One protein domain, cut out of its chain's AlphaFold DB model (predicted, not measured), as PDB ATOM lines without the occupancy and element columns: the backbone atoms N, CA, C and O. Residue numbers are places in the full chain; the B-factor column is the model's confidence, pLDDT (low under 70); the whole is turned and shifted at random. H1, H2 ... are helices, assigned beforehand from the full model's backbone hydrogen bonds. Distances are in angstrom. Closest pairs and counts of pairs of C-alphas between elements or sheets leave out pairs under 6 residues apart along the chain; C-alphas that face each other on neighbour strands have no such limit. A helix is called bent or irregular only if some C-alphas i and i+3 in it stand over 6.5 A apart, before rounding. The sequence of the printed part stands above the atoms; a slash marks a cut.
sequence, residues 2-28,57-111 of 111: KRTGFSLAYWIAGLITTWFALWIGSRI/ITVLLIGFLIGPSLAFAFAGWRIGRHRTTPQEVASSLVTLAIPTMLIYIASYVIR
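AT A GLANCE: This is residues 2 to 28 and 57 to 111 of the 111 residues of an uncharacterized protein of Burkholderia pyrrocinia (UniProt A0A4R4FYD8). Three helices make a small, elongated up-and-down bundle: long H1 and H3 run its length, and H2b, the second arm of bent H2, packs on both. The other arm, H2a, turns away from the bundle, and its residues 57 to 63 stick out. The printed part has 82 residues, with three named helices in the order H1, H2, H3 and no named strand; its class is all helix. It is compact, with a radius of gyration of the C-alphas of 13.6 A, and spans 42 by 26 by 17 A.

IN THESE COORDINATES: H1, the longest helix, covers residues 2 to 27 and measures 37.5 A, from C-alpha 2 at (56.386, 48.628, 18.733) to C-alpha 27 at (20.631, 41.958, 27.855). H3, residues 86 to 109, measures 34.0 A and ends at C-alpha 109, (24.951, 38.700, 40.326). H2, residues 57 to 79, was assigned as one helix by its hydrogen bonds but is bent, with C-alphas 65 and 68 7.0 A apart. Its arms are H2a, residues 57 to 65, 12.2 A, and H2b, residues 68 to 79, 16.7 A.

HOW THE PARTS SIT: H1 and H2b touch at a shallow tilt of 28 degrees, opposite ways; their closest C-alphas, of Ser 7 and Gly 76, are 4.2 A apart. H1 and H3 touch at a shallow tilt of 31 degrees, the same way, closest at the C-alphas of Ala 21 and Met 101, 5.7 A. H2b and H3 form a helical hairpin at a shallow tilt of 15 degrees; H3 touches H2b with residues 89 to 100 alone, closest at the C-alphas of Pro 68 and Thr 100, 6.4 A. H2a and H2b stand at a steep tilt of 44 degrees. H2a is close to H1 but not clearly touching, and apart from H3. Every O i to N i+4 pair is within hydrogen-bond range in H1, H2a and H2b, and 19 of 20 are in H3.

THE WHOLE: The farthest C-alphas, of Arg 83 and Arg 111, are 42.5 A apart. Residues 29 to 56 are not printed; C-alphas 28 and 57 are 23.7 A apart across this cut. The link from H2 to H3 is short. Model confidence is under 70 at residues 25, 28, 83 and 107 to 111.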
ATOM      1  N   LYS A   2      57.127  49.880  18.449       71.94
ATOM      2  CA  LYS A   2      56.386  48.628  18.733       71.94
ATOM      3  C   LYS A   2      55.594  48.635  20.058       71.94
ATOM      4  O   LYS A   2      54.465  48.170  20.087       71.94
ATOM      5  N   ARG A   3      56.139  49.225  21.133       76.81
ATOM      6  CA  ARG A   3      55.488  49.289  22.462       76.81
ATOM      7  C   ARG A   3      54.184  50.081  22.461       76.81
ATOM      8  O   ARG A   3      53.197  49.632  23.026       76.81
ATOM      9  N   THR A   4      54.183  51.231  21.798       82.31
ATOM     10  CA  THR A   4      53.009  52.098  21.685       82.31
ATOM     11  C   THR A   4      51.906  51.428  20.869       82.31
ATOM     12  O   THR A   4      50.750  51.485  21.264       82.31
ATOM     13  N   GLY A   5      52.270  50.712  19.796       83.31
ATOM     14  CA  GLY A   5      51.318  49.934  18.997       83.31
ATOM     15  C   GLY A   5      50.656  48.803  19.789       83.31
ATOM     16  O   GLY A   5      49.435  48.693  19.783       83.31
ATOM     17  N   PHE A   6      51.437  48.012  20.536       83.62
ATOM     18  CA  PHE A   6      50.883  46.953  21.391       83.62
ATOM     19  C   PHE A   6      50.042  47.504  22.545       83.62
ATOM     20  O   PHE A   6      48.979  46.964  22.830       83.62
ATOM     21  N   SER A   7      50.472  48.596  23.182       86.44
ATOM     22  CA  SER A   7      49.692  49.259  24.231       86.44
ATOM     23  C   SER A   7      48.345  49.761  23.710       86.44
ATOM     24  O   SER A   7      47.337  49.567  24.383       86.44
ATOM     25  N   LEU A   8      48.318  50.370  22.520       87.25
ATOM     26  CA  LEU A   8      47.084  50.844  21.892       87.25
ATOM     27  C   LEU A   8      46.169  49.671  21.515       87.25
ATOM     28  O   LEU A   8      44.980  49.702  21.810       87.25
ATOM     29  N   ALA A   9      46.725  48.612  20.915       86.69
ATOM     30  CA  ALA A   9      45.964  47.424  20.534       86.69
ATOM     31  C   ALA A   9      45.327  46.731  21.748       86.69
ATOM     32  O   ALA A   9      44.150  46.379  21.716       86.69
ATOM     33  N   TYR A  10      46.081  46.589  22.842       87.94
ATOM     34  CA  TYR A  10      45.551  46.039  24.087       87.94
ATOM     35  C   TYR A  10      44.505  46.957  24.718       87.94
ATOM     36  O   TYR A  10      43.493  46.464  25.203       87.94
ATOM     37  N   TRP A  11      44.710  48.275  24.693       87.25
ATOM     38  CA  TRP A  11      43.715  49.221  25.192       87.25
ATOM     39  C   TRP A  11      42.385  49.100  24.435       87.25
ATOM     40  O   TRP A  11      41.336  48.977  25.063       87.25
ATOM     41  N   ILE A  12      42.435  49.024  23.099       89.00
ATOM     42  CA  ILE A  12      41.257  48.787  22.253       89.00
ATOM     43  C   ILE A  12      40.601  47.447  22.610       89.00
ATOM     44  O   ILE A  12      39.387  47.396  22.794       89.00
ATOM     45  N   ALA A  13      41.382  46.376  22.781       87.69
ATOM     46  CA  ALA A  13      40.850  45.081  23.207       87.69
ATOM     47  C   ALA A  13      40.170  45.153  24.589       87.69
ATOM     48  O   ALA A  13      39.106  44.567  24.783       87.69
ATOM     49  N   GLY A  14      40.736  45.911  25.531       84.69
ATOM     50  CA  GLY A  14      40.151  46.154  26.849       84.69
ATOM     51  C   GLY A  14      38.833  46.933  26.784       84.69
ATOM     52  O   GLY A  14      37.876  46.570  27.470       84.69
ATOM     53  N   LEU A  15      38.747  47.953  25.920       86.94
ATOM     54  CA  LEU A  15      37.504  48.695  25.668       86.94
ATOM     55  C   LEU A  15      36.424  47.802  25.052       86.94
ATOM     56  O   LEU A  15      35.288  47.820  25.516       86.94
ATOM     57  N   ILE A  16      36.781  46.985  24.054       88.69
ATOM     58  CA  ILE A  16      35.856  46.027  23.430       88.69
ATOM     59  C   ILE A  16      35.357  45.018  24.467       88.69
ATOM     60  O   ILE A  16      34.158  44.769  24.545       88.69
ATOM     61  N   THR A  17      36.256  44.475  25.295       84.62
ATOM     62  CA  THR A  17      35.898  43.512  26.349       84.62
ATOM     63  C   THR A  17      34.933  44.135  27.356       84.62
ATOM     64  O   THR A  17      33.924  43.529  27.700       84.62
ATOM     65  N   THR A  18      35.212  45.367  27.781       83.69
ATOM     66  CA  THR A  18      34.361  46.125  28.706       83.69
ATOM     67  C   THR A  18      32.982  46.394  28.109       83.69
ATOM     68  O   THR A  18      31.964  46.108  28.736       83.69
ATOM     69  N   TRP A  19      32.935  46.897  26.874       84.31
ATOM     70  CA  TRP A  19      31.684  47.151  26.166       84.31
ATOM     71  C   TRP A  19      30.864  45.870  26.001       84.31
ATOM     72  O   TRP A  19      29.664  45.875  26.251       84.31
ATOM     73  N   PHE A  20      31.514  44.760  25.645       84.44
ATOM     74  CA  PHE A  20      30.854  43.471  25.479       84.44
ATOM     75  C   PHE A  20      30.305  42.931  26.807       84.44
ATOM     76  O   PHE A  20      29.175  42.449  26.843       84.44
ATOM     77  N   ALA A  21      31.053  43.074  27.906       80.69
ATOM     78  CA  ALA A  21      30.599  42.704  29.245       80.69
ATOM     79  C   ALA A  21      29.349  43.493  29.664       80.69
ATOM     80  O   ALA A  21      28.372  42.909  30.131       80.69
ATOM     81  N   LEU A  22      29.362  44.813  29.450       79.75
ATOM     82  CA  LEU A  22      28.230  45.695  29.741       79.75
ATOM     83  C   LEU A  22      27.033  45.407  28.834       79.75
ATOM     84  O   LEU A  22      25.897  45.400  29.299       79.75
ATOM     85  N   TRP A  23      27.273  45.135  27.551       81.50
ATOM     86  CA  TRP A  23      26.222  44.785  26.602       81.50
ATOM     87  C   TRP A  23      25.544  43.467  26.983       81.50
ATOM     88  O   TRP A  23      24.316  43.425  27.056       81.50
ATOM     89  N   ILE A  24      26.318  42.425  27.314       78.62
ATOM     90  CA  ILE A  24      25.775  41.169  27.853       78.62
ATOM     91  C   ILE A  24      24.992  41.452  29.136       78.62
ATOM     92  O   ILE A  24      23.839  41.043  29.234       78.62
ATOM     93  N   GLY A  25      25.572  42.206  30.074       69.69
ATOM     94  CA  GLY A  25      24.908  42.603  31.316       69.69
ATOM     95  C   GLY A  25      23.573  43.320  31.090       69.69
ATOM     96  O   GLY A  25      22.602  43.023  31.771       69.69
ATOM     97  N   SER A  26      23.479  44.201  30.090       71.69
ATOM     98  CA  SER A  26      22.238  44.920  29.753       71.69
ATOM     99  C   SER A  26      21.157  44.055  29.096       71.69
ATOM    100  O   SER A  26      19.988  44.424  29.097       71.69
ATOM    101  N   ARG A  27      21.543  42.920  28.498       70.88
ATOM    102  CA  ARG A  27      20.631  41.958  27.855       70.88
ATOM    103  C   ARG A  27      20.123  40.896  28.822       70.88
ATOM    104  O   ARG A  27      19.183  40.173  28.502       70.88
ATOM    105  N   ILE A  28      20.775  40.780  29.971       65.12
ATOM    106  CA  ILE A  28      20.384  39.907  31.061       65.12
ATOM    107  C   ILE A  28      19.191  40.593  31.745       65.12
ATOM    108  O   ILE A  28      19.351  41.456  32.603       65.12
ATOM    109  N   ILE A  57      31.155  58.757  43.691       71.38
ATOM    110  CA  ILE A  57      30.424  57.734  42.933       71.38
ATOM    111  C   ILE A  57      30.756  57.874  41.453       71.38
ATOM    112  O   ILE A  57      31.077  56.877  40.814       71.38
ATOM    113  N   THR A  58      30.773  59.097  40.925       74.50
ATOM    114  CA  THR A  58      31.161  59.363  39.532       74.50
ATOM    115  C   THR A  58      32.582  58.882  39.244       74.50
ATOM    116  O   THR A  58      32.809  58.188  38.254       74.50
ATOM    117  N   VAL A  59      33.541  59.174  40.130       80.25
ATOM    118  CA  VAL A  59      34.931  58.705  39.992       80.25
ATOM    119  C   VAL A  59      35.015  57.182  40.055       80.25
ATOM    120  O   VAL A  59      35.725  56.579  39.250       80.25
ATOM    121  N   LEU A  60      34.275  56.549  40.966       77.50
ATOM    122  CA  LEU A  60      34.251  55.094  41.100       77.50
ATOM    123  C   LEU A  60      33.627  54.433  39.864       77.50
ATOM    124  O   LEU A  60      34.152  53.429  39.389       77.50
ATOM    125  N   LEU A  61      32.584  55.033  39.282       75.06
ATOM    126  CA  LEU A  61      31.949  54.562  38.048       75.06
ATOM    127  C   LEU A  61      32.889  54.685  36.841       75.06
ATOM    128  O   LEU A  61      33.029  53.743  36.064       75.06
ATOM    129  N   ILE A  62      33.575  55.825  36.710       79.88
ATOM    130  CA  ILE A  62      34.584  56.048  35.665       79.88
ATOM    131  C   ILE A  62      35.738  55.056  35.829       79.88
ATOM    132  O   ILE A  62      36.169  54.443  34.854       79.88
ATOM    133  N   GLY A  63      36.223  54.860  37.058       82.00
ATOM    134  CA  GLY A  63      37.265  53.887  37.370       82.00
ATOM    135  C   GLY A  63      36.829  52.455  37.068       82.00
ATOM    136  O   GLY A  63      37.605  51.687  36.510       82.00
ATOM    137  N   PHE A  64      35.576  52.114  37.354       77.81
ATOM    138  CA  PHE A  64      35.005  50.816  37.021       77.81
ATOM    139  C   PHE A  64      34.888  50.606  35.508       77.81
ATOM    140  O   PHE A  64      35.176  49.511  35.043       77.81
ATOM    141  N   LEU A  65      34.533  51.632  34.723       79.06
ATOM    142  CA  LEU A  65      34.461  51.542  33.255       79.06
ATOM    143  C   LEU A  65      35.843  51.509  32.586       79.06
ATOM    144  O   LEU A  65      36.081  50.744  31.657       79.06
ATOM    145  N   ILE A  66      36.755  52.381  33.010       83.31
ATOM    146  CA  ILE A  66      38.014  52.627  32.294       83.31
ATOM    147  C   ILE A  66      39.166  51.812  32.895       83.31
ATOM    148  O   ILE A  66      40.096  51.438  32.177       83.31
ATOM    149  N   GLY A  67      39.108  51.489  34.184       83.06
ATOM    150  CA  GLY A  67      40.158  50.784  34.924       83.06
ATOM    151  C   GLY A  67      40.611  49.479  34.265       83.06
ATOM    152  O   GLY A  67      41.814  49.329  34.026       83.06
ATOM    153  N   PRO A  68      39.697  48.567  33.880       83.44
ATOM    154  CA  PRO A  68      40.080  47.349  33.174       83.44
ATOM    155  C   PRO A  68      40.792  47.643  31.849       83.44
ATOM    156  O   PRO A  68      41.840  47.064  31.572       83.44
ATOM    157  N   SER A  69      40.317  48.616  31.062       84.25
ATOM    158  CA  SER A  69      40.967  48.991  29.795       84.25
ATOM    159  C   SER A  69      42.402  49.510  29.990       84.25
ATOM    160  O   SER A  69      43.298  49.185  29.206       84.25
ATOM    161  N   LEU A  70      42.660  50.249  31.075       86.00
ATOM    162  CA  LEU A  70      44.000  50.725  31.430       86.00
ATOM    163  C   LEU A  70      44.927  49.576  31.843       86.00
ATOM    164  O   LEU A  70      46.103  49.578  31.470       86.00
ATOM    165  N   ALA A  71      44.409  48.566  32.549       86.94
ATOM    166  CA  ALA A  71      45.175  47.369  32.893       86.94
ATOM    167  C   ALA A  71      45.626  46.602  31.636       86.94
ATOM    168  O   ALA A  71      46.785  46.183  31.547       86.94
ATOM    169  N   PHE A  72      44.756  46.498  30.626       87.88
ATOM    170  CA  PHE A  72      45.128  45.941  29.325       87.88
ATOM    171  C   PHE A  72      46.219  46.778  28.649       87.88
ATOM    172  O   PHE A  72      47.229  46.223  28.215       87.88
ATOM    173  N   ALA A  73      46.064  48.105  28.596       86.25
ATOM    174  CA  ALA A  73      47.063  48.995  28.002       86.25
ATOM    175  C   ALA A  73      48.453  48.800  28.638       86.25
ATOM    176  O   ALA A  73      49.458  48.668  27.932       86.25
ATOM    177  N   PHE A  74      48.504  48.695  29.970       87.00
ATOM    178  CA  PHE A  74      49.741  48.445  30.709       87.00
ATOM    179  C   PHE A  74      50.354  47.074  30.383       87.00
ATOM    180  O   PHE A  74      51.571  46.965  30.192       87.00
ATOM    181  N   ALA A  75      49.529  46.032  30.251       85.38
ATOM    182  CA  ALA A  75      49.985  44.713  29.822       85.38
ATOM    183  C   ALA A  75      50.578  44.748  28.400       85.38
ATOM    184  O   ALA A  75      51.694  44.265  28.193       85.38
ATOM    185  N   GLY A  76      49.909  45.413  27.452       82.94
ATOM    186  CA  GLY A  76      50.410  45.604  26.087       82.94
ATOM    187  C   GLY A  76      51.736  46.374  26.038       82.94
ATOM    188  O   GLY A  76      52.650  46.014  25.290       82.94
ATOM    189  N   TRP A  77      51.903  47.384  26.898       85.44
ATOM    190  CA  TRP A  77      53.167  48.114  27.039       85.44
ATOM    191  C   TRP A  77      54.323  47.240  27.560       85.44
ATOM    192  O   TRP A  77      55.483  47.404  27.138       85.44
ATOM    193  N   ARG A  78      54.023  46.316  28.484       84.25
ATOM    194  CA  ARG A  78      54.996  45.377  29.064       84.25
ATOM    195  C   ARG A  78      55.387  44.291  28.059       84.25
ATOM    196  O   ARG A  78      56.577  44.041  27.886       84.25
ATOM    197  N   ILE A  79      54.413  43.732  27.347       82.44
ATOM    198  CA  ILE A  79      54.603  42.703  26.313       82.44
ATOM    199  C   ILE A  79      55.406  43.252  25.137       82.44
ATOM    200  O   ILE A  79      56.382  42.636  24.721       82.44
ATOM    201  N   GLY A  80      55.117  44.480  24.693       77.81
ATOM    202  CA  GLY A  80      55.874  45.133  23.622       77.81
ATOM    203  C   GLY A  80      57.363  45.376  23.926       77.81
ATOM    204  O   GLY A  80      58.089  45.840  23.041       77.81
ATOM    205  N   ARG A  81      57.831  45.120  25.161       79.31
ATOM    206  CA  ARG A  81      59.254  45.159  25.544       79.31
ATOM    207  C   ARG A  81      60.001  43.868  25.176       79.31
ATOM    208  O   ARG A  81      61.215  43.923  25.000       79.31
ATOM    209  N   HIS A  82      59.304  42.742  25.052       74.88
ATOM    210  CA  HIS A  82      59.894  41.427  24.807       74.88
ATOM    211  C   HIS A  82      59.566  40.929  23.389       74.88
ATOM    212  O   HIS A  82      58.614  41.386  22.758       74.88
ATOM    213  N   ARG A  83      60.371  40.000  22.853       69.56
ATOM    214  CA  ARG A  83      59.987  39.229  21.658       69.56
ATOM    215  C   ARG A  83      58.987  38.161  22.095       69.56
ATOM    216  O   ARG A  83      59.377  37.028  22.339       69.56
ATOM    217  N   THR A  84      57.735  38.558  22.251       74.38
ATOM    218  CA  THR A  84      56.651  37.656  22.638       74.38
ATOM    219  C   THR A  84      56.079  36.915  21.440       74.38
ATOM    220  O   THR A  84      55.938  37.479  20.349       74.38
ATOM    221  N   THR A  85      55.732  35.652  21.651       82.88
ATOM    222  CA  THR A  85      55.069  34.820  20.643       82.88
ATOM    223  C   THR A  85      53.572  35.159  20.565       82.88
ATOM    224  O   THR A  85      52.994  35.654  21.537       82.88
ATOM    225  N   PRO A  86      52.893  34.899  19.432       79.94
ATOM    226  CA  PRO A  86      51.449  35.132  19.320       79.94
ATOM    227  C   PRO A  86      50.630  34.346  20.359       79.94
ATOM    228  O   PRO A  86      49.582  34.815  20.796       79.94
ATOM    229  N   GLN A  87      51.126  33.190  20.809       85.44
ATOM    230  CA  GLN A  87      50.476  32.383  21.842       85.44
ATOM    231  C   GLN A  87      50.531  33.050  23.227       85.44
ATOM    232  O   GLN A  87      49.540  33.029  23.955       85.44
ATOM    233  N   GLU A  88      51.642  33.702  23.582       83.69
ATOM    234  CA  GLU A  88      51.759  34.478  24.828       83.69
ATOM    235  C   GLU A  88      50.844  35.706  24.823       83.69
ATOM    236  O   GLU A  88      50.239  36.036  25.843       83.69
ATOM    237  N   VAL A  89      50.704  36.359  23.664       83.50
ATOM    238  CA  VAL A  89      49.779  37.487  23.468       83.50
ATOM    239  C   VAL A  89      48.336  37.034  23.694       83.50
ATOM    240  O   VAL A  89      47.617  37.648  24.484       83.50
ATOM    241  N   ALA A  90      47.929  35.929  23.060       84.88
ATOM    242  CA  ALA A  90      46.594  35.360  23.228       84.88
ATOM    243  C   ALA A  90      46.333  34.933  24.681       84.88
ATOM    244  O   ALA A  90      45.303  35.294  25.248       84.88
ATOM    245  N   SER A  91      47.288  34.237  25.306       87.50
ATOM    246  CA  SER A  91      47.205  33.834  26.714       87.50
ATOM    247  C   SER A  91      47.015  35.046  27.628       87.50
ATOM    248  O   SER A  91      46.066  35.085  28.405       87.50
ATOM    249  N   SER A  92      47.827  36.095  27.456       87.06
ATOM    250  CA  SER A  92      47.703  37.326  28.240       87.06
ATOM    251  C   SER A  92      46.340  37.995  28.079       87.06
ATOM    252  O   SER A  92      45.787  38.459  29.077       87.06
ATOM    253  N   LEU A  93      45.798  38.059  26.859       85.75
ATOM    254  CA  LEU A  93      44.475  38.637  26.620       85.75
ATOM    255  C   LEU A  93      43.381  37.829  27.316       85.75
ATOM    256  O   LEU A  93      42.518  38.423  27.953       85.75
ATOM    257  N   VAL A  94      43.443  36.497  27.264       87.81
ATOM    258  CA  VAL A  94      42.489  35.624  27.963       87.81
ATOM    259  C   VAL A  94      42.600  35.799  29.479       87.81
ATOM    260  O   VAL A  94      41.582  35.974  30.151       87.81
ATOM    261  N   THR A  95      43.821  35.835  30.022       88.25
ATOM    262  CA  THR A  95      44.064  36.056  31.457       88.25
ATOM    263  C   THR A  95      43.550  37.412  31.938       88.25
ATOM    264  O   THR A  95      43.173  37.525  33.096       88.25
ATOM    265  N   LEU A  96      43.510  38.435  31.079       87.06
ATOM    266  CA  LEU A  96      42.947  39.749  31.405       87.06
ATOM    267  C   LEU A  96      41.426  39.807  31.182       87.06
ATOM    268  O   LEU A  96      40.703  40.425  31.965       87.06
ATOM    269  N   ALA A  97      40.925  39.153  30.136       85.38
ATOM    270  CA  ALA A  97      39.516  39.178  29.762       85.38
ATOM    271  C   ALA A  97      38.639  38.407  30.750       85.38
ATOM    272  O   ALA A  97      37.614  38.936  31.167       85.38
ATOM    273  N   ILE A  98      39.048  37.208  31.177       86.94
ATOM    274  CA  ILE A  98      38.283  36.386  32.130       86.94
ATOM    275  C   ILE A  98      37.974  37.137  33.438       86.94
ATOM    276  O   ILE A  98      36.795  37.247  33.773       86.94
ATOM    277  N   PRO A  99      38.958  37.684  34.180       85.38
ATOM    278  CA  PRO A  99      38.672  38.396  35.420       85.38
ATOM    279  C   PRO A  99      37.886  39.683  35.171       85.38
ATOM    280  O   PRO A  99      37.023  40.011  35.972       85.38
ATOM    281  N   THR A 100      38.119  40.383  34.056       84.44
ATOM    282  CA  THR A 100      37.335  41.578  33.700       84.44
ATOM    283  C   THR A 100      35.863  41.222  33.503       84.44
ATOM    284  O   THR A 100      34.991  41.838  34.111       84.44
ATOM    285  N   MET A 101      35.583  40.180  32.718       81.31
ATOM    286  CA  MET A 101      34.229  39.670  32.497       81.31
ATOM    287  C   MET A 101      33.598  39.183  33.802       81.31
ATOM    288  O   MET A 101      32.443  39.501  34.063       81.31
ATOM    289  N   LEU A 102      34.353  38.474  34.648       82.81
ATOM    290  CA  LEU A 102      33.886  38.046  35.966       82.81
ATOM    291  C   LEU A 102      33.556  39.228  36.870       82.81
ATOM    292  O   LEU A 102      32.524  39.183  37.517       82.81
ATOM    293  N   ILE A 103      34.373  40.282  36.910       81.81
ATOM    294  CA  ILE A 103      34.099  41.480  37.719       81.81
ATOM    295  C   ILE A 103      32.791  42.136  37.271       81.81
ATOM    296  O   ILE A 103      31.936  42.418  38.110       81.81
ATOM    297  N   TYR A 104      32.603  42.331  35.961       77.12
ATOM    298  CA  TYR A 104      31.359  42.899  35.443       77.12
ATOM    299  C   TYR A 104      30.174  41.981  35.740       77.12
ATOM    300  O   TYR A 104      29.239  42.414  36.401       77.12
ATOM    301  N   ILE A 105      30.220  40.704  35.356       73.81
ATOM    302  CA  ILE A 105      29.104  39.767  35.564       73.81
ATOM    303  C   ILE A 105      28.807  39.567  37.059       73.81
ATOM    304  O   ILE A 105      27.650  39.614  37.461       73.81
ATOM    305  N   ALA A 106      29.821  39.405  37.909       72.12
ATOM    306  CA  ALA A 106      29.637  39.260  39.351       72.12
ATOM    307  C   ALA A 106      29.032  40.519  39.977       72.12
ATOM    308  O   ALA A 106      28.217  40.397  40.881       72.12
ATOM    309  N   SER A 107      29.349  41.715  39.472       65.56
ATOM    310  CA  SER A 107      28.684  42.946  39.921       65.56
ATOM    311  C   SER A 107      27.194  43.015  39.547       65.56
ATOM    312  O   SER A 107      26.451  43.770  40.174       65.56
ATOM    313  N   TYR A 108      26.749  42.206  38.576       61.81
ATOM    314  CA  TYR A 108      25.329  41.991  38.276       61.81
ATOM    315  C   TYR A 108      24.696  40.878  39.130       61.81
ATOM    316  O   TYR A 108      23.510  40.963  39.422       61.81
ATOM    317  N   VAL A 109      25.457  39.853  39.544       60.62
ATOM    318  CA  VAL A 109      24.951  38.700  40.326       60.62
ATOM    319  C   VAL A 109      24.957  38.946  41.841       60.62
ATOM    320  O   VAL A 109      24.054  38.498  42.537       60.62
ATOM    321  N   ILE A 110      25.977  39.627  42.367       54.12
ATOM    322  CA  ILE A 110      26.219  39.832  43.810       54.12
ATOM    323  C   ILE A 110      25.545  41.132  44.302       54.12
ATOM    324  O   ILE A 110      25.905  41.672  45.344       54.12
ATOM    325  N   ARG A 111      24.587  41.678  43.547       49.75
ATOM    326  CA  ARG A 111      23.970  42.967  43.869       49.75
ATOM    327  C   ARG A 111      22.828  42.846  44.870       49.75
ATOM    328  O   ARG A 111      21.888  42.074  44.593       49.75
TER     329      ARG A 111